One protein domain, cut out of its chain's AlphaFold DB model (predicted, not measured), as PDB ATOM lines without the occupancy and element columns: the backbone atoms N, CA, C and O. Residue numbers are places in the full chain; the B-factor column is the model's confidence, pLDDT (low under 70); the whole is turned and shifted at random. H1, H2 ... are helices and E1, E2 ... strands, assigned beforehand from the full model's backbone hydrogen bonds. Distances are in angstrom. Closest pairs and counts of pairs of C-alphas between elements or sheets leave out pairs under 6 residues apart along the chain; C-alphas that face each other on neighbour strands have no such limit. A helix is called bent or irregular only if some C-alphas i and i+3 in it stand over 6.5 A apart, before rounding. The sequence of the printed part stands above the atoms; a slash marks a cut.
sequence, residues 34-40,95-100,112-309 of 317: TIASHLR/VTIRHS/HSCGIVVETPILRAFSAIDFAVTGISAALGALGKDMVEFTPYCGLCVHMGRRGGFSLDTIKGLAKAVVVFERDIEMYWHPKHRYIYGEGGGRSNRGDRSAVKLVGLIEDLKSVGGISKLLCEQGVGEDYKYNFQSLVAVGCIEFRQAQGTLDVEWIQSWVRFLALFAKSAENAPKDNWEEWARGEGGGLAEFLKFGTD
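Overview. This is residues 34 to 40, 95 to 100 and 112 to 309 of the 317 residues of an uncharacterized protein of Morchella conica CCBAS932 (UniProt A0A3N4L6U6). A strongly twisted sheet of four strands has the long helix H7 packed over one face, and toward one end of the domain H4, H5, H8 and H9 cluster round the kinked helix H3. Toward the other end H2 runs beside part of H7, with the small H1 at its far tip. The printed part has 211 residues with nine named helices and four named strands, in the order H1 E1 E2 H2 E3 H3 H4 H5 H6 E4 H7 H8 H9. The sheet, E1 E2 E3 E4, is mixed, and the class is mixed, helices and strands. The whole is compact, with a radius of gyration of the C-alphas of 17.1 A, and only just elongated, spanning 54 by 36 by 31 A.

Along the chain. The strands are E1, residues 96 to 100, E2, 115 to 119, E3, 155 to 161, 19.2 A long, and E4, 252 to 259, 20.0 A. H7, residues 264 to 283, is 28.7 A long and begins at C-alpha 264 (125.202, 61.303, -28.839). H3, residues 168 to 189, measures 27.4 A and is irregular, C-alphas 180 and 183 being 7.6 A apart, with a kink of 64 degrees near residue 183. H2, residues 127 to 143, 25.8 A, is only just irregular: C-alphas 127 and 130 are 6.6 A apart. H8, residues 286 to 294, is irregular, with C-alphas 287 and 290 7.0 A apart. H1, residues 34 to 40, begins at C-alpha 34 (133.879, 47.304, -45.471); H4 is 211 to 220, H5 224 to 232, H6 246 to 250 and H9 299 to 308.

Arrangement. E1 and E2 are antiparallel, N 98 to O 117 being 3.0 A; E2 and E3 are parallel, N 157 to O 118 2.8 A; E3 and E4 are antiparallel, N 158 to O 255 2.9 A. E2, H2 and E3 form a strand-helix-strand unit, two parallel strands with a helix between, its crossover right-handed. H7 is over E3 and E4 at a height over the sheet of 9.9 A, making two layers, a helix on one face of a sheet. H2, H3 and H6 only graze the sheet. The hub H3 forms a helical hairpin with H4, the closest C-alphas, of Val 180 and Ala 211, 5.5 A apart. H7 and H9 touch, about perpendicular at 85 degrees, closest at the C-alphas of Ser 280 and Gly 307, 3.9 A. Every O i to N i+4 pair is within hydrogen-bond range in H1, H4, H5, H6 and H7, against 12 of 13 in H2, 16 of 18 in H3, 3 of 5 in H8 and 2 of 6 in H9, where 6 of 7 O i to N i+3 pairs are.

Size, cuts and confidence. The C-alphas of Thr 34 and Asp 287, the two farthest apart, are 55.3 A apart. Residues 41 to 94 and 101 to 111 are not printed; the gaps are 14.7 A from C-alpha 40 to C-alpha 95 and 11.1 A from C-alpha 100 to C-alpha 112. The links H2 to E3, H3 to H4 and H5 to H6 are long. The mean pLDDT of the printed part is 85.5, with residues 34 to 40, 95 to 100, 112 to 116, 196 to 200 and 234 to 238 under 70.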
ATOM      1  N   THR A  34     134.682  46.150 -45.050       64.44
ATOM      2  CA  THR A  34     133.879  47.304 -45.471       64.44
ATOM      3  C   THR A  34     133.738  48.327 -44.351       64.44
ATOM      4  O   THR A  34     134.044  49.491 -44.587       64.44
ATOM      5  N   ILE A  35     133.380  47.924 -43.125       58.19
ATOM      6  CA  ILE A  35     133.302  48.830 -41.964       58.19
ATOM      7  C   ILE A  35     134.672  49.466 -41.689       58.19
ATOM      8  O   ILE A  35     134.788  50.685 -41.592       58.19
ATOM      9  N   ALA A  36     135.737  48.663 -41.635       60.22
ATOM     10  CA  ALA A  36     137.094  49.158 -41.411       60.22
ATOM     11  C   ALA A  36     137.579  50.087 -42.539       60.22
ATOM     12  O   ALA A  36     138.312  51.046 -42.289       60.22
ATOM     13  N   SER A  37     137.213  49.813 -43.793       63.56
ATOM     14  CA  SER A  37     137.505  50.691 -44.930       63.56
ATOM     15  C   SER A  37     136.710  51.995 -44.849       63.56
ATOM     16  O   SER A  37     137.304  53.058 -44.987       63.56
ATOM     17  N   HIS A  38     135.410  51.922 -44.561       62.34
ATOM     18  CA  HIS A  38     134.511  53.070 -44.448       62.34
ATOM     19  C   HIS A  38     134.946  54.023 -43.330       62.34
ATOM     20  O   HIS A  38     135.028  55.233 -43.530       62.34
ATOM     21  N   LEU A  39     135.317  53.477 -42.171       59.53
ATOM     22  CA  LEU A  39     135.887  54.248 -41.071       59.53
ATOM     23  C   LEU A  39     137.182  54.951 -41.480       59.53
ATOM     24  O   LEU A  39     137.347  56.132 -41.199       59.53
ATOM     25  N   ARG A  40     138.090  54.257 -42.178       61.59
ATOM     26  CA  ARG A  40     139.347  54.855 -42.655       61.59
ATOM     27  C   ARG A  40     139.120  56.000 -43.637       61.59
ATOM     28  O   ARG A  40     139.890  56.953 -43.617       61.59
ATOM     29  N   VAL A  95     138.031  53.558 -28.403       51.47
ATOM     30  CA  VAL A  95     136.619  53.164 -28.357       51.47
ATOM     31  C   VAL A  95     136.555  51.785 -28.977       51.47
ATOM     32  O   VAL A  95     136.742  51.632 -30.187       51.47
ATOM     33  N   THR A  96     136.326  50.789 -28.136       56.16
ATOM     34  CA  THR A  96     136.186  49.415 -28.593       56.16
ATOM     35  C   THR A  96     134.747  49.213 -29.038       56.16
ATOM     36  O   THR A  96     133.821  49.406 -28.252       56.16
ATOM     37  N   ILE A  97     134.550  48.832 -30.299       57.47
ATOM     38  CA  ILE A  97     133.264  48.317 -30.772       57.47
ATOM     39  C   ILE A  97     133.391  46.809 -30.853       57.47
ATOM     40  O   ILE A  97     133.972  46.287 -31.803       57.47
ATOM     41  N   ARG A  98     132.868  46.127 -29.834       53.53
ATOM     42  CA  ARG A  98     132.865  44.669 -29.782       53.53
ATOM     43  C   ARG A  98     131.601  44.133 -30.406       53.53
ATOM     44  O   ARG A  98     130.511  44.656 -30.187       53.53
ATOM     45  N   HIS A  99     131.755  43.050 -31.145       47.12
ATOM     46  CA  HIS A  99     130.635  42.275 -31.628       47.12
ATOM     47  C   HIS A  99     130.406  41.145 -30.621       47.12
ATOM     48  O   HIS A  99     131.149  40.169 -30.569       47.12
ATOM     49  N   SER A 100     129.419  41.312 -29.743       47.22
ATOM     50  CA  SER A 100     129.154  40.311 -28.708       47.22
ATOM     51  C   SER A 100     128.366  39.155 -29.314       47.22
ATOM     52  O   SER A 100     127.270  39.365 -29.826       47.22
ATOM     53  N   HIS A 112     119.446  36.779 -34.113       45.62
ATOM     54  CA  HIS A 112     119.291  37.943 -33.221       45.62
ATOM     55  C   HIS A 112     120.578  38.314 -32.459       45.62
ATOM     56  O   HIS A 112     120.548  39.148 -31.558       45.62
ATOM     57  N   SER A 113     121.704  37.673 -32.791       47.34
ATOM     58  CA  SER A 113     122.867  37.556 -31.897       47.34
ATOM     59  C   SER A 113     124.088  38.407 -32.265       47.34
ATOM     60  O   SER A 113     125.139  38.264 -31.646       47.34
ATOM     61  N   CYS A 114     123.968  39.309 -33.238       51.34
ATOM     62  CA  CYS A 114     124.990  40.311 -33.526       51.34
ATOM     63  C   CYS A 114     124.566  41.642 -32.904       51.34
ATOM     64  O   CYS A 114     123.628  42.282 -33.378       51.34
ATOM     65  N   GLY A 115     125.263  42.061 -31.852       64.06
ATOM     66  CA  GLY A 115     125.115  43.396 -31.293       64.06
ATOM     67  C   GLY A 115     126.450  44.118 -31.192       64.06
ATOM     68  O   GLY A 115     127.462  43.510 -30.840       64.06
ATOM     69  N   ILE A 116     126.443  45.419 -31.484       69.50
ATOM     70  CA  ILE A 116     127.557  46.324 -31.203       69.50
ATOM     71  C   ILE A 116     127.521  46.707 -29.725       69.50
ATOM     72  O   ILE A 116     126.539  47.261 -29.231       69.50
ATOM     73  N   VAL A 117     128.620  46.436 -29.027       76.38
ATOM     74  CA  VAL A 117     128.898  46.981 -27.702       76.38
ATOM     75  C   VAL A 117     129.892  48.115 -27.861       76.38
ATOM     76  O   VAL A 117     130.970  47.910 -28.417       76.38
ATOM     77  N   VAL A 118     129.529  49.300 -27.382       78.94
ATOM     78  CA  VAL A 118     130.431  50.454 -27.336       78.94
ATOM     79  C   VAL A 118     131.067  50.488 -25.954       78.94
ATOM     80  O   VAL A 118     130.352  50.599 -24.962       78.94
ATOM     81  N   GLU A 119     132.391  50.400 -25.874       81.88
ATOM     82  CA  GLU A 119     133.132  50.536 -24.618       81.88
ATOM     83  C   GLU A 119     133.845  51.887 -24.569       81.88
ATOM     84  O   GLU A 119     134.563  52.263 -25.503       81.88
ATOM     85  N   THR A 120     133.680  52.624 -23.469       80.44
ATOM     86  CA  THR A 120     134.476  53.831 -23.245       80.44
ATOM     87  C   THR A 120     135.910  53.455 -22.870       80.44
ATOM     88  O   THR A 120     136.141  52.418 -22.233       80.44
ATOM     89  N   PRO A 121     136.887  54.332 -23.151       81.06
ATOM     90  CA  PRO A 121     138.166  54.266 -22.456       81.06
ATOM     91  C   PRO A 121     137.961  54.391 -20.936       81.06
ATOM     92  O   PRO A 121     136.913  54.855 -20.479       81.06
ATOM     93  N   ILE A 122     138.980  54.029 -20.148       84.25
ATOM     94  CA  ILE A 122     138.943  54.222 -18.692       84.25
ATOM     95  C   ILE A 122     138.956  55.723 -18.386       84.25
ATOM     96  O   ILE A 122     139.986  56.391 -18.496       84.25
ATOM     97  N   LEU A 123     137.811  56.247 -17.963       84.06
ATOM     98  CA  LEU A 123     137.635  57.641 -17.583       84.06
ATOM     99  C   LEU A 123     138.229  57.845 -16.190       84.06
ATOM    100  O   LEU A 123     137.681  57.341 -15.216       84.06
ATOM    101  N   ARG A 124     139.372  58.535 -16.093       83.25
ATOM    102  CA  ARG A 124     140.081  58.774 -14.815       83.25
ATOM    103  C   ARG A 124     139.910  60.182 -14.246       83.25
ATOM    104  O   ARG A 124     140.323  60.420 -13.114       83.25
ATOM    105  N   ALA A 125     139.356  61.102 -15.031       80.56
ATOM    106  CA  ALA A 125     139.137  62.492 -14.656       80.56
ATOM    107  C   ALA A 125     137.836  63.004 -15.284       80.56
ATOM    108  O   ALA A 125     137.537  62.679 -16.433       80.56
ATOM    109  N   PHE A 126     137.100  63.849 -14.558       74.06
ATOM    110  CA  PHE A 126     135.866  64.466 -15.054       74.06
ATOM    111  C   PHE A 126     136.088  65.290 -16.324       74.06
ATOM    112  O   PHE A 126     135.298  65.211 -17.258       74.06
ATOM    113  N   SER A 127     137.207  66.012 -16.401       76.00
ATOM    114  CA  SER A 127     137.582  66.790 -17.586       76.00
ATOM    115  C   SER A 127     137.807  65.933 -18.838       76.00
ATOM    116  O   SER A 127     137.730  66.443 -19.952       76.00
ATOM    117  N   ALA A 128     138.049  64.625 -18.685       77.50
ATOM    118  CA  ALA A 128     138.198  63.704 -19.810       77.50
ATOM    119  C   ALA A 128     136.852  63.221 -20.378       77.50
ATOM    120  O   ALA A 128     136.838  62.606 -21.444       77.50
ATOM    121  N   ILE A 129     135.727  63.488 -19.699       78.06
ATOM    122  CA  ILE A 129     134.397  63.033 -20.127       78.06
ATOM    123  C   ILE A 129     134.021  63.663 -21.458       78.06
ATOM    124  O   ILE A 129     133.707  62.934 -22.394       78.06
ATOM    125  N   ASP A 130     134.098  64.992 -21.564       79.19
ATOM    126  CA  ASP A 130     133.724  65.693 -22.795       79.19
ATOM    127  C   ASP A 130     134.582  65.214 -23.969       79.19
ATOM    128  O   ASP A 130     134.060  64.921 -25.042       79.19
ATOM    129  N   PHE A 131     135.881  65.013 -23.733       80.12
ATOM    130  CA  PHE A 131     136.787  64.464 -24.737       80.12
ATOM    131  C   PHE A 131     136.378  63.047 -25.180       80.12
ATOM    132  O   PHE A 131     136.269  62.779 -26.378       80.12
ATOM    133  N   ALA A 132     136.149  62.132 -24.232       78.56
ATOM    134  CA  ALA A 132     135.778  60.751 -24.537       78.56
ATOM    135  C   ALA A 132     134.443  60.682 -25.287       78.56
ATOM    136  O   ALA A 132     134.312  59.971 -26.282       78.56
ATOM    137  N   VAL A 133     133.476  61.483 -24.847       80.25
ATOM    138  CA  VAL A 133     132.160  61.608 -25.459       80.25
ATOM    139  C   VAL A 133     132.259  62.155 -26.885       80.25
ATOM    140  O   VAL A 133     131.647  61.584 -27.789       80.25
ATOM    141  N   THR A 134     133.050  63.204 -27.133       80.81
ATOM    142  CA  THR A 134     133.310  63.706 -28.494       80.81
ATOM    143  C   THR A 134     133.938  62.628 -29.374       80.81
ATOM    144  O   THR A 134     133.521  62.464 -30.520       80.81
ATOM    145  N   GLY A 135     134.890  61.853 -28.845       81.06
ATOM    146  CA  GLY A 135     135.522  60.749 -29.571       81.06
ATOM    147  C   GLY A 135     134.530  59.652 -29.969       81.06
ATOM    148  O   GLY A 135     134.482  59.264 -31.135       81.06
ATOM    149  N   ILE A 136     133.694  59.204 -29.026       80.19
ATOM    150  CA  ILE A 136     132.627  58.222 -29.279       80.19
ATOM    151  C   ILE A 136     131.653  58.758 -30.329       80.19
ATOM    152  O   ILE A 136     131.330  58.064 -31.288       80.19
ATOM    153  N   SER A 137     131.240  60.017 -30.196       80.44
ATOM    154  CA  SER A 137     130.300  60.665 -31.117       80.44
ATOM    155  C   SER A 137     130.847  60.753 -32.537       80.44
ATOM    156  O   SER A 137     130.138  60.451 -33.493       80.44
ATOM    157  N   ALA A 138     132.120  61.129 -32.683       82.44
ATOM    158  CA  ALA A 138     132.788  61.182 -33.977       82.44
ATOM    159  C   ALA A 138     132.913  59.784 -34.603       82.44
ATOM    160  O   ALA A 138     132.651  59.625 -35.794       82.44
ATOM    161  N   ALA A 139     133.260  58.769 -33.805       80.25
ATOM    162  CA  ALA A 139     133.354  57.385 -34.264       80.25
ATOM    163  C   ALA A 139     132.002  56.840 -34.743       80.25
ATOM    164  O   ALA A 139     131.913  56.294 -35.841       80.25
ATOM    165  N   LEU A 140     130.942  57.038 -33.957       78.25
ATOM    166  CA  LEU A 140     129.586  56.617 -34.311       78.25
ATOM    167  C   LEU A 140     129.035  57.401 -35.510       78.25
ATOM    168  O   LEU A 140     128.406  56.819 -36.389       78.25
ATOM    169  N   GLY A 141     129.316  58.704 -35.590       79.19
ATOM    170  CA  GLY A 141     128.939  59.537 -36.731       79.19
ATOM    171  C   GLY A 141     129.611  59.095 -38.033       79.19
ATOM    172  O   GLY A 141     128.954  59.050 -39.069       79.19
ATOM    173  N   ALA A 142     130.888  58.709 -37.975       79.75
ATOM    174  CA  ALA A 142     131.639  58.235 -39.136       79.75
ATOM    175  C   ALA A 142     131.249  56.824 -39.599       79.75
ATOM    176  O   ALA A 142     131.486  56.490 -40.756       79.75
ATOM    177  N   LEU A 143     130.664  55.998 -38.724       76.69
ATOM    178  CA  LEU A 143     130.033  54.740 -39.137       76.69
ATOM    179  C   LEU A 143     128.772  54.993 -39.967       76.69
ATOM    180  O   LEU A 143     128.444  54.189 -40.829       76.69
ATOM    181  N   GLY A 144     128.087  56.114 -39.731       72.06
ATOM    182  CA  GLY A 144     126.805  56.415 -40.352       72.06
ATOM    183  C   GLY A 144     125.662  55.598 -39.741       72.06
ATOM    184  O   GLY A 144     125.822  54.447 -39.333       72.06
ATOM    185  N   LYS A 145     124.468  56.199 -39.685       72.94
ATOM    186  CA  LYS A 145     123.271  55.548 -39.121       72.94
ATOM    187  C   LYS A 145     122.822  54.324 -39.922       72.94
ATOM    188  O   LYS A 145     122.176  53.447 -39.365       72.94
ATOM    189  N   ASP A 146     123.201  54.255 -41.195       76.75
ATOM    190  CA  ASP A 146     122.791  53.187 -42.109       76.75
ATOM    191  C   ASP A 146     123.652  51.917 -41.985       76.75
ATOM    192  O   ASP A 146     123.295  50.881 -42.537       76.75
ATOM    193  N   MET A 147     124.789  51.976 -41.276       73.12
ATOM    194  CA  MET A 147     125.700  50.830 -41.125       73.12
ATOM    195  C   MET A 147     125.602  50.128 -39.768       73.12
ATOM    196  O   MET A 147     126.181  49.055 -39.598       73.12
ATOM    197  N   VAL A 148     124.924  50.735 -38.791       75.12
ATOM    198  CA  VAL A 148     124.884  50.251 -37.408       75.12
ATOM    199  C   VAL A 148     123.443  50.105 -36.956       75.12
ATOM    200  O   VAL A 148     122.740  51.093 -36.756       75.12
ATOM    201  N   GLU A 149     123.032  48.862 -36.726       76.81
ATOM    202  CA  GLU A 149     121.766  48.548 -36.079       76.81
ATOM    203  C   GLU A 149     122.009  48.147 -34.620       76.81
ATOM    204  O   GLU A 149     122.843  47.291 -34.310       76.81
ATOM    205  N   PHE A 150     121.274  48.781 -33.708       79.56
ATOM    206  CA  PHE A 150     121.289  48.437 -32.293       79.56
ATOM    207  C   PHE A 150     120.133  47.486 -31.975       79.56
ATOM    208  O   PHE A 150     118.967  47.870 -32.041       79.56
ATOM    209  N   THR A 151     120.457  46.252 -31.593       80.94
ATOM    210  CA  THR A 151     119.487  45.279 -31.072       80.94
ATOM    211  C   THR A 151     119.304  45.459 -29.555       80.94
ATOM    212  O   THR A 151     120.131  46.112 -28.912       80.94
ATOM    213  N   PRO A 152     118.269  44.861 -28.931       80.31
ATOM    214  CA  PRO A 152     118.097  44.885 -27.468       80.31
ATOM    215  C   PRO A 152     119.295  44.332 -26.664       80.31
ATOM    216  O   PRO A 152     119.478  44.662 -25.489       80.31
ATOM    217  N   TYR A 153     120.143  43.522 -27.305       77.88
ATOM    218  CA  TYR A 153     121.342  42.936 -26.703       77.88
ATOM    219  C   TYR A 153     122.555  43.869 -26.740       77.88
ATOM    220  O   TYR A 153     123.509  43.672 -25.987       77.88
ATOM    221  N   CYS A 154     122.523  44.906 -27.574       84.62
ATOM    222  CA  CYS A 154     123.583  45.896 -27.612       84.62
ATOM    223  C   CYS A 154     123.621  46.725 -26.327       84.62
ATOM    224  O   CYS A 154     122.589  47.166 -25.812       84.62
ATOM    225  N   GLY A 155     124.830  47.003 -25.850       87.38
ATOM    226  CA  GLY A 155     125.059  47.791 -24.646       87.38
ATOM    227  C   GLY A 155     126.067  48.910 -24.866       87.38
ATOM    228  O   GLY A 155     126.924  48.836 -25.745       87.38
ATOM    229  N   LEU A 156     125.978  49.934 -24.028       89.31
ATOM    230  CA  LEU A 156     127.048  50.900 -23.819       89.31
ATOM    231  C   LEU A 156     127.719  50.566 -22.485       89.31
ATOM    232  O   LEU A 156     127.076  50.621 -21.436       89.31
ATOM    233  N   CYS A 157     129.003  50.223 -22.532       91.62
ATOM    234  CA  CYS A 157     129.808  49.948 -21.352       91.62
ATOM    235  C   CYS A 157     130.688  51.159 -21.042       91.62
ATOM    236  O   CYS A 157     131.470  51.602 -21.883       91.62
ATOM    237  N   VAL A 158     130.566  51.701 -19.835       92.12
ATOM    238  CA  VAL A 158     131.375  52.838 -19.384       92.12
ATOM    239  C   VAL A 158     132.374  52.360 -18.343       92.12
ATOM    240  O   VAL A 158     131.990  51.838 -17.300       92.12
ATOM    241  N   HIS A 159     133.660  52.556 -18.614       92.62
ATOM    242  CA  HIS A 159     134.747  52.240 -17.696       92.62
ATOM    243  C   HIS A 159     135.141  53.478 -16.901       92.62
ATOM    244  O   HIS A 159     135.648  54.447 -17.465       92.62
ATOM    245  N   MET A 160     134.980  53.437 -15.582       92.56
ATOM    246  CA  MET A 160     135.372  54.539 -14.707       92.56
ATOM    247  C   MET A 160     136.501  54.123 -13.781       92.56
ATOM    248  O   MET A 160     136.371  53.206 -12.969       92.56
ATOM    249  N   GLY A 161     137.631  54.798 -13.932       91.75
ATOM    250  CA  GLY A 161     138.805  54.650 -13.088       91.75
ATOM    251  C   GLY A 161     139.057  55.913 -12.274       91.75
ATOM    252  O   GLY A 161     138.354  56.913 -12.387       91.75
ATOM    253  N   ARG A 162     140.126  55.889 -11.487       87.75
ATOM    254  CA  ARG A 162     140.636  57.066 -10.780       87.75
ATOM    255  C   ARG A 162     142.139  57.187 -10.996       87.75
ATOM    256  O   ARG A 162     142.831  56.169 -11.132       87.75
ATOM    257  N   ARG A 163     142.658  58.414 -11.084       85.75
ATOM    258  CA  ARG A 163     144.110  58.658 -11.062       85.75
ATOM    259  C   ARG A 163     144.648  58.259  -9.681       85.75
ATOM    260  O   ARG A 163     144.072  58.648  -8.678       85.75
ATOM    261  N   GLY A 164     145.698  57.440  -9.639       87.38
ATOM    262  CA  GLY A 164     146.194  56.851  -8.383       87.38
ATOM    263  C   GLY A 164     145.386  55.649  -7.872       87.38
ATOM    264  O   GLY A 164     145.725  55.084  -6.838       87.38
ATOM    265  N   GLY A 165     144.355  55.217  -8.609       90.31
ATOM    266  CA  GLY A 165     143.486  54.110  -8.211       90.31
ATOM    267  C   GLY A 165     142.417  54.519  -7.197       90.31
ATOM    268  O   GLY A 165     142.333  55.669  -6.770       90.31
ATOM    269  N   PHE A 166     141.547  53.573  -6.846       91.94
ATOM    270  CA  PHE A 166     140.514  53.790  -5.838       91.94
ATOM    271  C   PHE A 166     140.985  53.317  -4.463       91.94
ATOM    272  O   PHE A 166     141.539  52.224  -4.332       91.94
ATOM    273  N   SER A 167     140.691  54.103  -3.427       95.94
ATOM    274  CA  SER A 167     140.807  53.629  -2.047       95.94
ATOM    275  C   SER A 167     139.724  52.586  -1.738       95.94
ATOM    276  O   SER A 167     138.676  52.547  -2.393       95.94
ATOM    277  N   LEU A 168     139.939  51.756  -0.711       97.06
ATOM    278  CA  LEU A 168     138.920  50.802  -0.263       97.06
ATOM    279  C   LEU A 168     137.624  51.509   0.157       97.06
ATOM    280  O   LEU A 168     136.545  51.043  -0.197       97.06
ATOM    281  N   ASP A 169     137.728  52.631   0.871       97.50
ATOM    282  CA  ASP A 169     136.573  53.412   1.327       97.50
ATOM    283  C   ASP A 169     135.769  53.962   0.143       97.50
ATOM    284  O   ASP A 169     134.542  53.851   0.126       97.50
ATOM    285  N   THR A 170     136.447  54.448  -0.901       96.06
ATOM    286  CA  THR A 170     135.792  54.891  -2.140       96.06
ATOM    287  C   THR A 170     135.061  53.736  -2.826       96.06
ATOM    288  O   THR A 170     133.906  53.886  -3.223       96.06
ATOM    289  N   ILE A 171     135.686  52.556  -2.927       97.81
ATOM    290  CA  ILE A 171     135.028  51.378  -3.515       97.81
ATOM    291  C   ILE A 171     133.842  50.914  -2.669       97.81
ATOM    292  O   ILE A 171     132.826  50.519  -3.236       97.81
ATOM    293  N   LYS A 172     133.918  50.992  -1.335       98.19
ATOM    294  CA  LYS A 172     132.767  50.715  -0.465       98.19
ATOM    295  C   LYS A 172     131.628  51.693  -0.716       98.19
ATOM    296  O   LYS A 172     130.491  51.249  -0.826       98.19
ATOM    297  N   GLY A 173     131.916  52.990  -0.819       98.12
ATOM    298  CA  GLY A 173     130.921  54.008  -1.164       98.12
ATOM    299  C   GLY A 173     130.227  53.690  -2.488       98.12
ATOM    300  O   GLY A 173     129.004  53.591  -2.539       98.12
ATOM    301  N   LEU A 174     131.005  53.409  -3.537       97.69
ATOM    302  CA  LEU A 174     130.498  53.034  -4.864       97.69
ATOM    303  C   LEU A 174     129.662  51.751  -4.843       97.69
ATOM    304  O   LEU A 174     128.576  51.704  -5.414       97.69
ATOM    305  N   ALA A 175     130.143  50.715  -4.158       98.06
ATOM    306  CA  ALA A 175     129.433  49.454  -3.993       98.06
ATOM    307  C   ALA A 175     128.091  49.646  -3.269       98.06
ATOM    308  O   ALA A 175     127.078  49.105  -3.714       98.06
ATOM    309  N   LYS A 176     128.071  50.441  -2.189       98.50
ATOM    310  CA  LYS A 176     126.846  50.796  -1.456       98.50
ATOM    311  C   LYS A 176     125.884  51.588  -2.342       98.50
ATOM    312  O   LYS A 176     124.715  51.224  -2.418       98.50
ATOM    313  N   ALA A 177     126.375  52.584  -3.077       98.19
ATOM    314  CA  ALA A 177     125.567  53.362  -4.014       98.19
ATOM    315  C   ALA A 177     124.887  52.470  -5.057       98.19
ATOM    316  O   ALA A 177     123.681  52.581  -5.263       98.19
ATOM    317  N   VAL A 178     125.633  51.545  -5.671       97.50
ATOM    318  CA  VAL A 178     125.081  50.598  -6.651       97.50
ATOM    319  C   VAL A 178     123.962  49.766  -6.029       97.50
ATOM    320  O   VAL A 178     122.856  49.762  -6.552       97.50
ATOM    321  N   VAL A 179     124.189  49.095  -4.894       97.44
ATOM    322  CA  VAL A 179     123.164  48.187  -4.333       97.44
ATOM    323  C   VAL A 179     121.931  48.912  -3.787       97.44
ATOM    324  O   VAL A 179     120.858  48.308  -3.714       97.44
ATOM    325  N   VAL A 180     122.080  50.180  -3.391       97.94
ATOM    326  CA  VAL A 180     120.988  51.023  -2.892       97.94
ATOM    327  C   VAL A 180     120.171  51.594  -4.051       97.94
ATOM    328  O   VAL A 180     118.952  51.432  -4.065       97.94
ATOM    329  N   PHE A 181     120.829  52.201  -5.042       97.69
ATOM    330  CA  PHE A 181     120.164  52.970  -6.096       97.69
ATOM    331  C   PHE A 181     119.987  52.220  -7.421       97.69
ATOM    332  O   PHE A 181     119.407  52.789  -8.340       97.69
ATOM    333  N   GLU A 182     120.419  50.956  -7.550       95.50
ATOM    334  CA  GLU A 182     120.281  50.168  -8.794       95.50
ATOM    335  C   GLU A 182     118.859  50.240  -9.369       95.50
ATOM    336  O   GLU A 182     118.692  50.481 -10.562       95.50
ATOM    337  N   ARG A 183     117.832  50.107  -8.520       93.06
ATOM    338  CA  ARG A 183     116.429  50.158  -8.956       93.06
ATOM    339  C   ARG A 183     116.029  51.541  -9.482       93.06
ATOM    340  O   ARG A 183     115.268  51.631 -10.440       93.06
ATOM    341  N   ASP A 184     116.511  52.615  -8.864       94.69
ATOM    342  CA  ASP A 184     116.218  53.974  -9.329       94.69
ATOM    343  C   ASP A 184     116.907  54.224 -10.672       94.69
ATOM    344  O   ASP A 184     116.274  54.688 -11.619       94.69
ATOM    345  N   ILE A 185     118.179  53.834 -10.791       94.44
ATOM    346  CA  ILE A 185     118.938  53.936 -12.043       94.44
ATOM    347  C   ILE A 185     118.218  53.176 -13.157       94.44
ATOM    348  O   ILE A 185     118.027  53.716 -14.242       94.44
ATOM    349  N   GLU A 186     117.736  51.969 -12.874       91.25
ATOM    350  CA  GLU A 186     116.898  51.206 -13.794       91.25
ATOM    351  C   GLU A 186     115.694  51.980 -14.281       91.25
ATOM    352  O   GLU A 186     115.522  52.140 -15.485       91.25
ATOM    353  N   MET A 187     114.883  52.469 -13.347       90.81
ATOM    354  CA  MET A 187     113.616  53.107 -13.673       90.81
ATOM    355  C   MET A 187     113.789  54.396 -14.481       90.81
ATOM    356  O   MET A 187     112.909  54.709 -15.283       90.81
ATOM    357  N   TYR A 188     114.891  55.127 -14.289       90.50
ATOM    358  CA  TYR A 188     115.115  56.422 -14.939       90.50
ATOM    359  C   TYR A 188     115.981  56.359 -16.198       90.50
ATOM    360  O   TYR A 188     115.731  57.115 -17.136       90.50
ATOM    361  N   TRP A 189     116.994  55.493 -16.232       89.56
ATOM    362  CA  TRP A 189     118.009  55.511 -17.288       89.56
ATOM    363  C   TRP A 189     117.919  54.353 -18.263       89.56
ATOM    364  O   TRP A 189     118.532  54.414 -19.328       89.56
ATOM    365  N   HIS A 190     117.208  53.279 -17.933       87.94
ATOM    366  CA  HIS A 190     117.285  52.062 -18.725       87.94
ATOM    367  C   HIS A 190     115.932  51.718 -19.350       87.94
ATOM    368  O   HIS A 190     114.886  51.878 -18.732       87.94
ATOM    369  N   PRO A 191     115.905  51.263 -20.607       86.00
ATOM    370  CA  PRO A 191     114.677  50.759 -21.199       86.00
ATOM    371  C   PRO A 191     114.319  49.406 -20.565       86.00
ATOM    372  O   PRO A 191     115.193  48.641 -20.154       86.00
ATOM    373  N   LYS A 192     113.025  49.064 -20.557       85.44
ATOM    374  CA  LYS A 192     112.507  47.866 -19.868       85.44
ATOM    375  C   LYS A 192     113.187  46.548 -20.267       85.44
ATOM    376  O   LYS A 192     113.342  45.680 -19.416       85.44
ATOM    377  N   HIS A 193     113.625  46.404 -21.521       81.19
ATOM    378  CA  HIS A 193     114.317  45.190 -21.984       81.19
ATOM    379  C   HIS A 193     115.689  44.984 -21.310       81.19
ATOM    380  O   HIS A 193     116.197  43.870 -21.262       81.19
ATOM    381  N   ARG A 194     116.284  46.035 -20.724       83.25
ATOM    382  CA  ARG A 194     117.534  45.947 -19.949       83.25
ATOM    383  C   ARG A 194     117.304  45.586 -18.477       83.25
ATOM    384  O   ARG A 194     118.280  45.413 -17.751       83.25
ATOM    385  N   TYR A 195     116.047  45.485 -18.023       77.75
ATOM    386  CA  TYR A 195     115.711  45.127 -16.636       77.75
ATOM    387  C   TYR A 195     115.734  43.613 -16.413       77.75
ATOM    388  O   TYR A 195     116.026  43.144 -15.313       77.75
ATOM    389  N   ILE A 196     115.378  42.848 -17.449       67.56
ATOM    390  CA  ILE A 196     115.114  41.415 -17.346       67.56
ATOM    391  C   ILE A 196     116.364  40.642 -17.762       67.56
ATOM    392  O   ILE A 196     116.910  40.824 -18.852       67.56
ATOM    393  N   TYR A 197     116.818  39.756 -16.875       61.56
ATOM    394  CA  TYR A 197     117.905  38.831 -17.171       61.56
ATOM    395  C   TYR A 197     117.508  37.908 -18.334       61.56
ATOM    396  O   TYR A 197     116.466  37.261 -18.275       61.56
ATOM    397  N   GLY A 198     118.340  37.848 -19.377       60.09
ATOM    398  CA  GLY A 198     118.130  36.996 -20.558       60.09
ATOM    399  C   GLY A 198     117.785  37.739 -21.854       60.09
ATOM    400  O   GLY A 198     118.064  37.209 -22.922       60.09
ATOM    401  N   GLU A 199     117.292  38.981 -21.791       58.38
ATOM    402  CA  GLU A 199     116.987  39.817 -22.977       58.38
ATOM    403  C   GLU A 199     118.077  40.875 -23.262       58.38
ATOM    404  O   GLU A 199     117.824  41.922 -23.854       58.38
ATOM    405  N   GLY A 200     119.308  40.619 -22.807       61.56
ATOM    406  CA  GLY A 200     120.434  41.560 -22.884       61.56
ATOM    407  C   GLY A 200     120.688  42.343 -21.592       61.56
ATOM    408  O   GLY A 200     121.711  43.013 -21.474       61.56
ATOM    409  N   GLY A 201     119.805  42.231 -20.593       70.62
ATOM    410  CA  GLY A 201     120.024  42.780 -19.255       70.62
ATOM    411  C   GLY A 201     121.094  42.015 -18.467       70.62
ATOM    412  O   GLY A 201     121.065  40.784 -18.385       70.62
ATOM    413  N   GLY A 202     122.023  42.750 -17.849       82.62
ATOM    414  CA  GLY A 202     122.967  42.188 -16.881       82.62
ATOM    415  C   GLY A 202     122.264  41.724 -15.599       82.62
ATOM    416  O   GLY A 202     121.167  42.171 -15.262       82.62
ATOM    417  N   ARG A 203     122.908  40.841 -14.839       88.56
ATOM    418  CA  ARG A 203     122.484  40.422 -13.501       88.56
ATOM    419  C   ARG A 203     122.544  41.597 -12.539       88.56
ATOM    420  O   ARG A 203     123.491  42.385 -12.547       88.56
ATOM    421  N   SER A 204     121.539  41.666 -11.675       91.56
ATOM    422  CA  SER A 204     121.546  42.571 -10.533       91.56
ATOM    423  C   SER A 204     122.752  42.306  -9.634       91.56
ATOM    424  O   SER A 204     123.045  41.152  -9.315       91.56
ATOM    425  N   ASN A 205     123.416  43.366  -9.172       92.94
ATOM    426  CA  ASN A 205     124.461  43.246  -8.153       92.94
ATOM    427  C   ASN A 205     123.850  42.934  -6.778       92.94
ATOM    428  O   ASN A 205     124.481  42.307  -5.918       92.94
ATOM    429  N   ARG A 206     122.584  43.314  -6.581       92.44
ATOM    430  CA  ARG A 206     121.803  42.990  -5.390       92.44
ATOM    431  C   ARG A 206     121.359  41.521  -5.372       92.44
ATOM    432  O   ARG A 206     121.534  40.842  -4.351       92.44
ATOM    433  N   GLY A 207     120.845  41.018  -6.496       88.88
ATOM    434  CA  GLY A 207     120.153  39.723  -6.555       88.88
ATOM    435  C   GLY A 207     118.939  39.718  -5.615       88.88
ATOM    436  O   GLY A 207     118.279  40.742  -5.457       88.88
ATOM    437  N   ASP A 208     118.703  38.613  -4.907       89.31
ATOM    438  CA  ASP A 208     117.571  38.488  -3.964       89.31
ATOM    439  C   ASP A 208     117.845  39.077  -2.565       89.31
ATOM    440  O   ASP A 208     117.028  38.982  -1.645       89.31
ATOM    441  N   ARG A 209     119.024  39.669  -2.347       93.62
ATOM    442  CA  ARG A 209     119.440  40.197  -1.037       93.62
ATOM    443  C   ARG A 209     118.790  41.559  -0.788       93.62
ATOM    444  O   ARG A 209     118.543  42.306  -1.725       93.62
ATOM    445  N   SER A 210     118.522  41.935   0.463       96.31
ATOM    446  CA  SER A 210     118.093  43.311   0.768       96.31
ATOM    447  C   SER A 210     119.269  44.290   0.664       96.31
ATOM    448  O   SER A 210     120.406  43.929   0.979       96.31
ATOM    449  N   ALA A 211     118.996  45.535   0.253       97.00
ATOM    450  CA  ALA A 211     120.013  46.586   0.192       97.00
ATOM    451  C   ALA A 211     120.643  46.833   1.575       97.00
ATOM    452  O   ALA A 211     121.863  46.863   1.686       97.00
ATOM    453  N   VAL A 212     119.828  46.874   2.639       97.62
ATOM    454  CA  VAL A 212     120.289  47.044   4.032       97.62
ATOM    455  C   VAL A 212     121.317  45.979   4.425       97.62
ATOM    456  O   VAL A 212     122.393  46.301   4.926       97.62
ATOM    457  N   LYS A 213     121.036  44.699   4.137       96.94
ATOM    458  CA  LYS A 213     121.971  43.603   4.433       96.94
ATOM    459  C   LYS A 213     123.275  43.756   3.652       96.94
ATOM    460  O   LYS A 213     124.343  43.495   4.195       96.94
ATOM    461  N   LEU A 214     123.194  44.148   2.379       97.50
ATOM    462  CA  LEU A 214     124.379  44.346   1.546       97.50
ATOM    463  C   LEU A 214     125.231  45.522   2.007       97.50
ATOM    464  O   LEU A 214     126.445  45.375   2.036       97.50
ATOM    465  N   VAL A 215     124.621  46.636   2.411       98.06
ATOM    466  CA  VAL A 215     125.338  47.792   2.963       98.06
ATOM    467  C   VAL A 215     126.194  47.379   4.163       98.06
ATOM    468  O   VAL A 215     127.391  47.659   4.160       98.06
ATOM    469  N   GLY A 216     125.621  46.645   5.125       97.75
ATOM    470  CA  GLY A 216     126.373  46.139   6.279       97.75
ATOM    471  C   GLY A 216     127.513  45.198   5.876       97.75
ATOM    472  O   GLY A 216     128.654  45.389   6.286       97.75
ATOM    473  N   LEU A 217     127.238  44.234   4.986       97.50
ATOM    474  CA  LEU A 217     128.271  43.320   4.485       97.50
ATOM    475  C   LEU A 217     129.409  44.058   3.768       97.50
ATOM    476  O   LEU A 217     130.566  43.703   3.960       97.50
ATOM    477  N   ILE A 218     129.101  45.068   2.949       97.94
ATOM    478  CA  ILE A 218     130.106  45.866   2.231       97.94
ATOM    479  C   ILE A 218     130.993  46.632   3.218       97.94
ATOM    480  O   ILE A 218     132.210  46.694   3.024       97.94
ATOM    481  N   GLU A 219     130.407  47.187   4.277       98.06
ATOM    482  CA  GLU A 219     131.139  47.943   5.294       98.06
ATOM    483  C   GLU A 219     132.165  47.072   6.037       98.06
ATOM    484  O   GLU A 219     133.290  47.510   6.298       98.06
ATOM    485  N   ASP A 220     131.843  45.805   6.283       98.00
ATOM    486  CA  ASP A 220     132.729  44.887   6.999       98.00
ATOM    487  C   ASP A 220     133.932  44.412   6.169       98.00
ATOM    488  O   ASP A 220     134.971  44.040   6.732       98.00
ATOM    489  N   LEU A 221     133.846  44.468   4.835       97.94
ATOM    490  CA  LEU A 221     134.901  43.985   3.943       97.94
ATOM    491  C   LEU A 221     136.210  44.773   4.094       97.94
ATOM    492  O   LEU A 221     136.231  45.984   4.317       97.94
ATOM    493  N   LYS A 222     137.338  44.068   3.951       98.00
ATOM    494  CA  LYS A 222     138.694  44.618   4.157       98.00
ATOM    495  C   LYS A 222     139.529  44.717   2.877       98.00
ATOM    496  O   LYS A 222     140.697  45.079   2.939       98.00
ATOM    497  N   SER A 223     138.959  44.382   1.720       97.12
ATOM    498  CA  SER A 223     139.665  44.439   0.438       97.12
ATOM    499  C   SER A 223     138.717  44.651  -0.740       97.12
ATOM    500  O   SER A 223     137.555  44.243  -0.701       97.12
ATOM    501  N   VAL A 224     139.241  45.240  -1.821       95.19
ATOM    502  CA  VAL A 224     138.528  45.400  -3.101       95.19
ATOM    503  C   VAL A 224     138.144  44.038  -3.683       95.19
ATOM    504  O   VAL A 224     137.026  43.866  -4.161       95.19
ATOM    505  N   GLY A 225     139.032  43.044  -3.559       94.25
ATOM    506  CA  GLY A 225     138.745  41.666  -3.955       94.25
ATOM    507  C   GLY A 225     137.530  41.092  -3.225       94.25
ATOM    508  O   GLY A 225     136.688  40.473  -3.860       94.25
ATOM    509  N   GLY A 226     137.374  41.363  -1.923       95.69
ATOM    510  CA  GLY A 226     136.192  40.953  -1.160       95.69
ATOM    511  C   GLY A 226     134.893  41.607  -1.643       95.69
ATOM    512  O   GLY A 226     133.852  40.956  -1.644       95.69
ATOM    513  N   ILE A 227     134.950  42.866  -2.091       96.38
ATOM    514  CA  ILE A 227     133.782  43.595  -2.623       96.38
ATOM    515  C   ILE A 227     133.394  43.041  -3.991       96.38
ATOM    516  O   ILE A 227     132.236  42.690  -4.210       96.38
ATOM    517  N   SER A 228     134.380  42.902  -4.880       93.69
ATOM    518  CA  SER A 228     134.217  42.283  -6.196       93.69
ATOM    519  C   SER A 228     133.609  40.885  -6.077       93.69
ATOM    520  O   SER A 228     132.614  40.574  -6.722       93.69
ATOM    521  N   LYS A 229     134.137  40.091  -5.142       92.69
ATOM    522  CA  LYS A 229     133.609  38.791  -4.752       92.69
ATOM    523  C   LYS A 229     132.137  38.907  -4.335       92.69
ATOM    524  O   LYS A 229     131.260  38.418  -5.032       92.69
ATOM    525  N   LEU A 230     131.817  39.648  -3.275       94.56
ATOM    526  CA  LEU A 230     130.445  39.773  -2.758       94.56
ATOM    527  C   LEU A 230     129.400  40.182  -3.819       94.56
ATOM    528  O   LEU A 230     128.257  39.700  -3.774       94.56
ATOM    529  N   LEU A 231     129.767  41.082  -4.734       94.06
ATOM    530  CA  LEU A 231     128.859  41.649  -5.733       94.06
ATOM    531  C   LEU A 231     128.831  40.888  -7.063       94.06
ATOM    532  O   LEU A 231     127.844  41.027  -7.781       94.06
ATOM    533  N   CYS A 232     129.851  40.081  -7.371       90.81
ATOM    534  CA  CYS A 232     129.988  39.399  -8.660       90.81
ATOM    535  C   CYS A 232     130.231  37.870  -8.567       90.81
ATOM    536  O   CYS A 232     130.523  37.258  -9.588       90.81
ATOM    537  N   GLU A 233     130.134  37.214  -7.395       73.81
ATOM    538  CA  GLU A 233     130.474  35.773  -7.249       73.81
ATOM    539  C   GLU A 233     129.381  34.729  -7.513       73.81
ATOM    540  O   GLU A 233     129.600  33.545  -7.246       73.81
ATOM    541  N   GLN A 234     128.219  35.065  -8.070       58.56
ATOM    542  CA  GLN A 234     127.226  34.024  -8.405       58.56
ATOM    543  C   GLN A 234     127.518  33.326  -9.747       58.56
ATOM    544  O   GLN A 234     126.632  33.140 -10.582       58.56
ATOM    545  N   GLY A 235     128.774  32.923  -9.949       54.47
ATOM    546  CA  GLY A 235     129.274  32.260 -11.150       54.47
ATOM    547  C   GLY A 235     130.445  33.004 -11.788       54.47
ATOM    548  O   GLY A 235     130.603  34.210 -11.627       54.47
ATOM    549  N   VAL A 236     131.274  32.264 -12.522       51.69
ATOM    550  CA  VAL A 236     132.324  32.820 -13.382       51.69
ATOM    551  C   VAL A 236     131.620  33.499 -14.558       51.69
ATOM    552  O   VAL A 236     131.285  32.841 -15.538       51.69
ATOM    553  N   GLY A 237     131.269  34.774 -14.426       59.12
ATOM    554  CA  GLY A 237     130.522  35.470 -15.468       59.12
ATOM    555  C   GLY A 237     130.643  36.979 -15.364       59.12
ATOM    556  O   GLY A 237     130.426  37.560 -14.305       59.12
ATOM    557  N   GLU A 238     130.940  37.594 -16.502       67.00
ATOM    558  CA  GLU A 238     131.039  39.041 -16.715       67.00
ATOM    559  C   GLU A 238     129.652  39.717 -16.789       67.00
ATOM    560  O   GLU A 238     129.534  40.920 -17.004       67.00
ATOM    561  N   ASP A 239     128.572  38.956 -16.600       83.31
ATOM    562  CA  ASP A 239     127.202  39.378 -16.891       83.31
ATOM    563  C   ASP A 239     126.548  40.156 -15.742       83.31
ATOM    564  O   ASP A 239     125.381  39.928 -15.442       83.31
ATOM    565  N   TYR A 240     127.260  41.058 -15.068       90.06
ATOM    566  CA  TYR A 240     126.680  41.943 -14.047       90.06
ATOM    567  C   TYR A 240     126.401  43.331 -14.619       90.06
ATOM    568  O   TYR A 240     127.148  43.820 -15.462       90.06
ATOM    569  N   LYS A 241     125.340  43.999 -14.151       92.50
ATOM    570  CA  LYS A 241     125.028  45.386 -14.554       92.50
ATOM    571  C   LYS A 241     126.183  46.333 -14.236       92.50
ATOM    572  O   LYS A 241     126.517  47.191 -15.050       92.50
ATOM    573  N   TYR A 242     126.793  46.138 -13.071       94.31
ATOM    574  CA  TYR A 242     127.946  46.886 -12.593       94.31
ATOM    575  C   TYR A 242     129.054  45.884 -12.274       94.31
ATOM    576  O   TYR A 242     128.989  45.145 -11.289       94.31
ATOM    577  N   ASN A 243     130.062  45.800 -13.130       93.44
ATOM    578  CA  ASN A 243     131.112  44.806 -13.007       93.44
ATOM    579  C   ASN A 243     132.280  45.353 -12.166       93.44
ATOM    580  O   ASN A 243     133.078  46.184 -12.606       93.44
ATOM    581  N   PHE A 244     132.374  44.857 -10.927       94.88
ATOM    582  CA  PHE A 244     133.448  45.173  -9.980       94.88
ATOM    583  C   PHE A 244     134.670  44.250 -10.136       94.88
ATOM    584  O   PHE A 244     135.671  44.445  -9.447       94.88
ATOM    585  N   GLN A 245     134.639  43.231 -11.002       92.06
ATOM    586  CA  GLN A 245     135.821  42.400 -11.295       92.06
ATOM    587  C   GLN A 245     136.878  43.193 -12.071       92.06
ATOM    588  O   GLN A 245     138.077  43.021 -11.830       92.06
ATOM    589  N   SER A 246     136.444  44.155 -12.889       89.44
ATOM    590  CA  SER A 246     137.314  45.079 -13.625       89.44
ATOM    591  C   SER A 246     138.218  45.915 -12.708       89.44
ATOM    592  O   SER A 246     139.299  46.331 -13.124       89.44
ATOM    593  N   LEU A 247     137.865  46.088 -11.426       90.75
ATOM    594  CA  LEU A 247     138.717  46.793 -10.461       90.75
ATOM    595  C   LEU A 247     140.012  46.036 -10.186       90.75
ATOM    596  O   LEU A 247     141.065  46.652 -10.059       90.75
ATOM    597  N   VAL A 248     139.932  44.708 -10.093       88.12
ATOM    598  CA  VAL A 248     141.093  43.851  -9.830       88.12
ATOM    599  C   VAL A 248     141.908  43.657 -11.106       88.12
ATOM    600  O   VAL A 248     143.132  43.631 -11.045       88.12
ATOM    601  N   ALA A 249     141.237  43.542 -12.255       87.38
ATOM    602  CA  ALA A 249     141.895  43.280 -13.530       87.38
ATOM    603  C   ALA A 249     142.595  44.516 -14.118       87.38
ATOM    604  O   ALA A 249     143.722  44.413 -14.594       87.38
ATOM    605  N   VAL A 250     141.924  45.674 -14.114       87.19
ATOM    606  CA  VAL A 250     142.362  46.876 -14.852       87.19
ATOM    607  C   VAL A 250     142.172  48.188 -14.072       87.19
ATOM    608  O   VAL A 250     142.433  49.275 -14.593       87.19
ATOM    609  N   GLY A 251     141.741  48.117 -12.808       90.38
ATOM    610  CA  GLY A 251     141.621  49.287 -11.934       90.38
ATOM    611  C   GLY A 251     140.456  50.222 -12.272       90.38
ATOM    612  O   GLY A 251     140.570  51.430 -12.049       90.38
ATOM    613  N   CYS A 252     139.354  49.699 -12.819       93.62
ATOM    614  CA  CYS A 252     138.143  50.472 -13.115       93.62
ATOM    615  C   CYS A 252     136.859  49.725 -12.721       93.62
ATOM    616  O   CYS A 252     136.860  48.509 -12.568       93.62
ATOM    617  N   ILE A 253     135.757  50.454 -12.557       94.62
ATOM    618  CA  ILE A 253     134.410  49.874 -12.512       94.62
ATOM    619  C   ILE A 253     133.830  49.952 -13.917       94.62
ATOM    620  O   ILE A 253     133.923  50.994 -14.567       94.62
ATOM    621  N   GLU A 254     133.223  48.866 -14.377       94.19
ATOM    622  CA  GLU A 254     132.554  48.808 -15.673       94.19
ATOM    623  C   GLU A 254     131.029  48.854 -15.480       94.19
ATOM    624  O   GLU A 254     130.431  47.980 -14.853       94.19
ATOM    625  N   PHE A 255     130.390  49.884 -16.027       94.75
ATOM    626  CA  PHE A 255     128.943  50.088 -16.008       94.75
ATOM    627  C   PHE A 255     128.349  49.583 -17.324       94.75
ATOM    628  O   PHE A 255     128.557  50.212 -18.357       94.75
ATOM    629  N   ARG A 256     127.604  48.473 -17.300       91.62
ATOM    630  CA  ARG A 256     127.178  47.709 -18.496       91.62
ATOM    631  C   ARG A 256     125.685  47.808 -18.807       91.62
ATOM    632  O   ARG A 256     125.177  47.144 -19.712       91.62
ATOM    633  N   GLN A 257     124.937  48.568 -18.015       89.19
ATOM    634  CA  GLN A 257     123.479  48.491 -18.048       89.19
ATOM    635  C   GLN A 257     122.834  49.306 -19.182       89.19
ATOM    636  O   GLN A 257     121.764  48.932 -19.672       89.19
ATOM    637  N   ALA A 258     123.503  50.361 -19.648       90.62
ATOM    638  CA  ALA A 258     123.007  51.225 -20.711       90.62
ATOM    639  C   ALA A 258     122.760  50.465 -22.023       90.62
ATOM    640  O   ALA A 258     123.526  49.575 -22.397       90.62
ATOM    641  N   GLN A 259     121.688  50.838 -22.728       88.69
ATOM    642  CA  GLN A 259     121.412  50.340 -24.074       88.69
ATOM    643  C   GLN A 259     122.438  50.925 -25.051       88.69
ATOM    644  O   GLN A 259     122.813  52.095 -24.944       88.69
ATOM    645  N   GLY A 260     122.878  50.125 -26.020       86.88
ATOM    646  CA  GLY A 260     123.617  50.651 -27.164       86.88
ATOM    647  C   GLY A 260     122.759  51.652 -27.952       86.88
ATOM    648  O   GLY A 260     121.587  51.391 -28.220       86.88
ATOM    649  N   THR A 261     123.326  52.805 -28.302       87.12
ATOM    650  CA  THR A 261     122.628  53.865 -29.042       87.12
ATOM    651  C   THR A 261     123.595  54.662 -29.923       87.12
ATOM    652  O   THR A 261     124.793  54.703 -29.652       87.12
ATOM    653  N   LEU A 262     123.074  55.294 -30.983       84.56
ATOM    654  CA  LEU A 262     123.771  56.334 -31.765       84.56
ATOM    655  C   LEU A 262     123.434  57.749 -31.274       84.56
ATOM    656  O   LEU A 262     123.938  58.729 -31.825       84.56
ATOM    657  N   ASP A 263     122.549  57.874 -30.284       86.88
ATOM    658  CA  ASP A 263     122.175  59.157 -29.705       86.88
ATOM    659  C   ASP A 263     123.329  59.700 -28.856       86.88
ATOM    660  O   ASP A 263     123.558  59.293 -27.715       86.88
ATOM    661  N   VAL A 264     124.065  60.630 -29.457       83.00
ATOM    662  CA  VAL A 264     125.202  61.303 -28.839       83.00
ATOM    663  C   VAL A 264     124.801  62.002 -27.549       83.00
ATOM    664  O   VAL A 264     125.494  61.831 -26.550       83.00
ATOM    665  N   GLU A 265     123.708  62.768 -27.550       86.69
ATOM    666  CA  GLU A 265     123.263  63.556 -26.395       86.69
ATOM    667  C   GLU A 265     122.935  62.647 -25.212       86.69
ATOM    668  O   GLU A 265     123.329  62.919 -24.069       86.69
ATOM    669  N   TRP A 266     122.300  61.512 -25.504       90.94
ATOM    670  CA  TRP A 266     122.025  60.482 -24.516       90.94
ATOM    671  C   TRP A 266     123.310  59.863 -23.952       90.94
ATOM    672  O   TRP A 266     123.459  59.783 -22.731       90.94
ATOM    673  N   ILE A 267     124.277  59.496 -24.807       88.31
ATOM    674  CA  ILE A 267     125.584  58.966 -24.373       88.31
ATOM    675  C   ILE A 267     126.288  59.969 -23.453       88.31
ATOM    676  O   ILE A 267     126.779  59.575 -22.393       88.31
ATOM    677  N   GLN A 268     126.319  61.260 -23.813       87.06
ATOM    678  CA  GLN A 268     126.957  62.278 -22.965       87.06
ATOM    679  C   GLN A 268     126.281  62.344 -21.598       87.06
ATOM    680  O   GLN A 268     126.954  62.388 -20.568       87.06
ATOM    681  N   SER A 269     124.948  62.357 -21.599       91.44
ATOM    682  CA  SER A 269     124.140  62.464 -20.387       91.44
ATOM    683  C   SER A 269     124.371  61.269 -19.468       91.44
ATOM    684  O   SER A 269     124.581  61.458 -18.272       91.44
ATOM    685  N   TRP A 270     124.433  60.058 -20.027       93.44
ATOM    686  CA  TRP A 270     124.728  58.842 -19.276       93.44
ATOM    687  C   TRP A 270     126.135  58.854 -18.671       93.44
ATOM    688  O   TRP A 270     126.298  58.602 -17.479       93.44
ATOM    689  N   VAL A 271     127.163  59.198 -19.455       90.94
ATOM    690  CA  VAL A 271     128.547  59.246 -18.952       90.94
ATOM    691  C   VAL A 271     128.702  60.311 -17.862       90.94
ATOM    692  O   VAL A 271     129.324  60.046 -16.832       90.94
ATOM    693  N   ARG A 272     128.106  61.499 -18.037       90.94
ATOM    694  CA  ARG A 272     128.113  62.561 -17.016       90.94
ATOM    695  C   ARG A 272     127.367  62.143 -15.754       90.94
ATOM    696  O   ARG A 272     127.859  62.399 -14.657       90.94
ATOM    697  N   PHE A 273     126.223  61.477 -15.900       94.94
ATOM    698  CA  PHE A 273     125.488  60.912 -14.773       94.94
ATOM    699  C   PHE A 273     126.350  59.920 -13.992       94.94
ATOM    700  O   PHE A 273     126.459  60.053 -12.778       94.94
ATOM    701  N   LEU A 274     127.004  58.971 -14.668       95.25
ATOM    702  CA  LEU A 274     127.861  57.989 -14.008       95.25
ATOM    703  C   LEU A 274     129.022  58.646 -13.269       95.25
ATOM    704  O   LEU A 274     129.308  58.277 -12.130       95.25
ATOM    705  N   ALA A 275     129.657  59.640 -13.886       92.44
ATOM    706  CA  ALA A 275     130.712  60.407 -13.245       92.44
ATOM    707  C   ALA A 275     130.209  61.079 -11.962       92.44
ATOM    708  O   ALA A 275     130.783  60.861 -10.894       92.44
ATOM    709  N   LEU A 276     129.094  61.816 -12.046       94.19
ATOM    710  CA  LEU A 276     128.463  62.445 -10.886       94.19
ATOM    711  C   LEU A 276     128.103  61.412  -9.814       94.19
ATOM    712  O   LEU A 276     128.434  61.609  -8.651       94.19
ATOM    713  N   PHE A 277     127.509  60.288 -10.209       96.19
ATOM    714  CA  PHE A 277     127.160  59.180  -9.327       96.19
ATOM    715  C   PHE A 277     128.381  58.653  -8.565       96.19
ATOM    716  O   PHE A 277     128.308  58.428  -7.356       96.19
ATOM    717  N   ALA A 278     129.525  58.507  -9.238       94.56
ATOM    718  CA  ALA A 278     130.745  58.049  -8.592       94.56
ATOM    719  C   ALA A 278     131.332  59.068  -7.612       94.56
ATOM    720  O   ALA A 278     131.743  58.689  -6.516       94.56
ATOM    721  N   LYS A 279     131.331  60.355  -7.973       93.44
ATOM    722  CA  LYS A 279     131.775  61.435  -7.078       93.44
ATOM    723  C   LYS A 279     130.851  61.580  -5.869       93.44
ATOM    724  O   LYS A 279     131.330  61.693  -4.748       93.44
ATOM    725  N   SER A 280     129.539  61.473  -6.065       95.75
ATOM    726  CA  SER A 280     128.567  61.404  -4.971       95.75
ATOM    727  C   SER A 280     128.835  60.231  -4.036       95.75
ATOM    728  O   SER A 280     128.780  60.399  -2.824       95.75
ATOM    729  N   ALA A 281     129.166  59.054  -4.574       96.50
ATOM    730  CA  ALA A 281     129.458  57.875  -3.761       96.50
ATOM    731  C   ALA A 281     130.708  58.049  -2.890       96.50
ATOM    732  O   ALA A 281     130.772  57.499  -1.792       96.50
ATOM    733  N   GLU A 282     131.693  58.801  -3.383       94.12
ATOM    734  CA  GLU A 282     132.900  59.160  -2.642       94.12
ATOM    735  C   GLU A 282     132.618  60.172  -1.524       94.12
ATOM    736  O   GLU A 282     133.145  60.025  -0.423       94.12
ATOM    737  N   ASN A 283     131.770  61.164  -1.798       95.00
ATOM    738  CA  ASN A 283     131.500  62.280  -0.891       95.00
ATOM    739  C   ASN A 283     130.345  62.028   0.091       95.00
ATOM    740  O   ASN A 283     130.144  62.808   1.023       95.00
ATOM    741  N   ALA A 284     129.554  60.977  -0.120       96.19
ATOM    742  CA  ALA A 284     128.376  60.699   0.686       96.19
ATOM    743  C   ALA A 284     128.730  60.432   2.168       96.19
ATOM    744  O   ALA A 284     129.628  59.628   2.455       96.19
ATOM    745  N   PRO A 285     127.992  61.028   3.126       95.94
ATOM    746  CA  PRO A 285     128.173  60.764   4.550       95.94
ATOM    747  C   PRO A 285     128.024  59.277   4.885       95.94
ATOM    748  O   PRO A 285     127.120  58.597   4.393       95.94
ATOM    749  N   LYS A 286     128.899  58.765   5.759       94.31
ATOM    750  CA  LYS A 286     128.919  57.338   6.127       94.31
ATOM    751  C   LYS A 286     127.633  56.883   6.834       94.31
ATOM    752  O   LYS A 286     127.266  55.719   6.691       94.31
ATOM    753  N   ASP A 287     126.934  57.788   7.507       94.44
ATOM    754  CA  ASP A 287     125.762  57.456   8.325       94.44
ATOM    755  C   ASP A 287     124.459  57.346   7.508       94.44
ATOM    756  O   ASP A 287     123.503  56.712   7.948       94.44
ATOM    757  N   ASN A 288     124.428  57.868   6.275       95.56
ATOM    758  CA  ASN A 288     123.202  57.929   5.466       95.56
ATOM    759  C   ASN A 288     122.886  56.616   4.723       95.56
ATOM    760  O   ASN A 288     121.775  56.421   4.229       95.56
ATOM    761  N   TRP A 289     123.853  55.700   4.610       97.31
ATOM    762  CA  TRP A 289     123.711  54.513   3.760       97.31
ATOM    763  C   TRP A 289     122.595  53.570   4.208       97.31
ATOM    764  O   TRP A 289     121.922  52.979   3.364       97.31
ATOM    765  N   GLU A 290     122.399  53.406   5.517       96.69
ATOM    766  CA  GLU A 290     121.356  52.521   6.037       96.69
ATOM    767  C   GLU A 290     119.956  53.111   5.819       96.69
ATOM    768  O   GLU A 290     119.042  52.382   5.437       96.69
ATOM    769  N   GLU A 291     119.804  54.425   5.990       96.81
ATOM    770  CA  GLU A 291     118.562  55.158   5.726       96.81
ATOM    771  C   GLU A 291     118.166  55.068   4.245       96.81
ATOM    772  O   GLU A 291     117.050  54.650   3.913       96.81
ATOM    773  N   TRP A 292     119.099  55.351   3.326       97.44
ATOM    774  CA  TRP A 292     118.841  55.192   1.892       97.44
ATOM    775  C   TRP A 292     118.531  53.740   1.519       97.44
ATOM    776  O   TRP A 292     117.642  53.493   0.708       97.44
ATOM    777  N   ALA A 293     119.190  52.762   2.145       97.00
ATOM    778  CA  ALA A 293     118.927  51.347   1.895       97.00
ATOM    779  C   ALA A 293     117.534  50.878   2.357       97.00
ATOM    780  O   ALA A 293     117.019  49.892   1.815       97.00
ATOM    781  N   ARG A 294     116.924  51.557   3.339       96.50
ATOM    782  CA  ARG A 294     115.520  51.357   3.747       96.50
ATOM    783  C   ARG A 294     114.528  52.119   2.862       96.50
ATOM    784  O   ARG A 294     113.339  51.819   2.906       96.50
ATOM    785  N   GLY A 295     115.011  53.055   2.045       93.56
ATOM    786  CA  GLY A 295     114.176  53.974   1.270       93.56
ATOM    787  C   GLY A 295     113.586  55.109   2.109       93.56
ATOM    788  O   GLY A 295     112.554  55.654   1.735       93.56
ATOM    789  N   GLU A 296     114.203  55.431   3.250       91.94
ATOM    790  CA  GLU A 296     113.715  56.449   4.193       91.94
ATOM    791  C   GLU A 296     114.296  57.852   3.921       91.94
ATOM    792  O   GLU A 296     113.727  58.833   4.393       91.94
ATOM    793  N   GLY A 297     115.360  57.960   3.115       84.31
ATOM    794  CA  GLY A 297     115.974  59.243   2.738       84.31
ATOM    795  C   GLY A 297     115.466  59.813   1.406       84.31
ATOM    796  O   GLY A 297     114.610  59.236   0.737       84.31
ATOM    797  N   GLY A 298     116.039  60.929   0.949       87.06
ATOM    798  CA  GLY A 298     115.660  61.641  -0.282       87.06
ATOM    799  C   GLY A 298     116.035  60.951  -1.605       87.06
ATOM    800  O   GLY A 298     115.934  61.565  -2.673       87.06
ATOM    801  N   GLY A 299     116.453  59.683  -1.551       95.00
ATOM    802  CA  GLY A 299     116.705  58.819  -2.707       95.00
ATOM    803  C   GLY A 299     117.875  59.257  -3.592       95.00
ATOM    804  O   GLY A 299     118.759  60.011  -3.177       95.00
ATOM    805  N   LEU A 300     117.874  58.784  -4.844       96.19
ATOM    806  CA  LEU A 300     118.938  59.064  -5.815       96.19
ATOM    807  C   LEU A 300     119.156  60.573  -6.037       96.19
ATOM    808  O   LEU A 300     120.291  61.021  -6.151       96.19
ATOM    809  N   ALA A 301     118.090  61.376  -6.067       95.44
ATOM    810  CA  ALA A 301     118.200  62.816  -6.307       95.44
ATOM    811  C   ALA A 301     118.923  63.559  -5.171       95.44
ATOM    812  O   ALA A 301     119.715  64.459  -5.438       95.44
ATOM    813  N   GLU A 302     118.668  63.196  -3.910       95.88
ATOM    814  CA  GLU A 302     119.415  63.742  -2.774       95.88
ATOM    815  C   GLU A 302     120.866  63.263  -2.785       95.88
ATOM    816  O   GLU A 302     121.776  64.074  -2.632       95.88
ATOM    817  N   PHE A 303     121.087  61.975  -3.052       96.81
ATOM    818  CA  PHE A 303     122.425  61.400  -3.159       96.81
ATOM    819  C   PHE A 303     123.301  62.108  -4.210       96.81
ATOM    820  O   PHE A 303     124.484  62.370  -3.982       96.81
ATOM    821  N   LEU A 304     122.740  62.480  -5.361       96.50
ATOM    822  CA  LEU A 304     123.507  63.151  -6.413       96.50
ATOM    823  C   LEU A 304     124.021  64.546  -6.005       96.50
ATOM    824  O   LEU A 304     125.007  65.006  -6.576       96.50
ATOM    825  N   LYS A 305     123.443  65.187  -4.979       96.06
ATOM    826  CA  LYS A 305     123.903  66.501  -4.485       96.06
ATOM    827  C   LYS A 305     125.311  66.449  -3.885       96.06
ATOM    828  O   LYS A 305     126.085  67.383  -4.057       96.06
ATOM    829  N   PHE A 306     125.706  65.323  -3.285       94.81
ATOM    830  CA  PHE A 306     127.055  65.174  -2.717       94.81
ATOM    831  C   PHE A 306     128.171  65.229  -3.774       94.81
ATOM    832  O   PHE A 306     129.331  65.464  -3.442       94.81
ATOM    833  N   GLY A 307     127.846  65.019  -5.051       92.38
ATOM    834  CA  GLY A 307     128.795  65.126  -6.155       92.38
ATOM    835  C   GLY A 307     128.856  66.521  -6.787       92.38
ATOM    836  O   GLY A 307     129.832  66.826  -7.477       92.38
ATOM    837  N   THR A 308     127.843  67.366  -6.562       90.56
ATOM    838  CA  THR A 308     127.772  68.733  -7.108       90.56
ATOM    839  C   THR A 308     128.399  69.780  -6.200       90.56
ATOM    840  O   THR A 308     128.752  70.856  -6.674       90.56
ATOM    841  N   ASP A 309     128.541  69.476  -4.912       79.12
ATOM    842  CA  ASP A 309     129.113  70.403  -3.944       79.12
ATOM    843  C   ASP A 309     130.642  70.455  -4.119       79.12
ATOM    844  O   ASP A 309     131.397  69.717  -3.487       79.12
TER     845      ASP A 309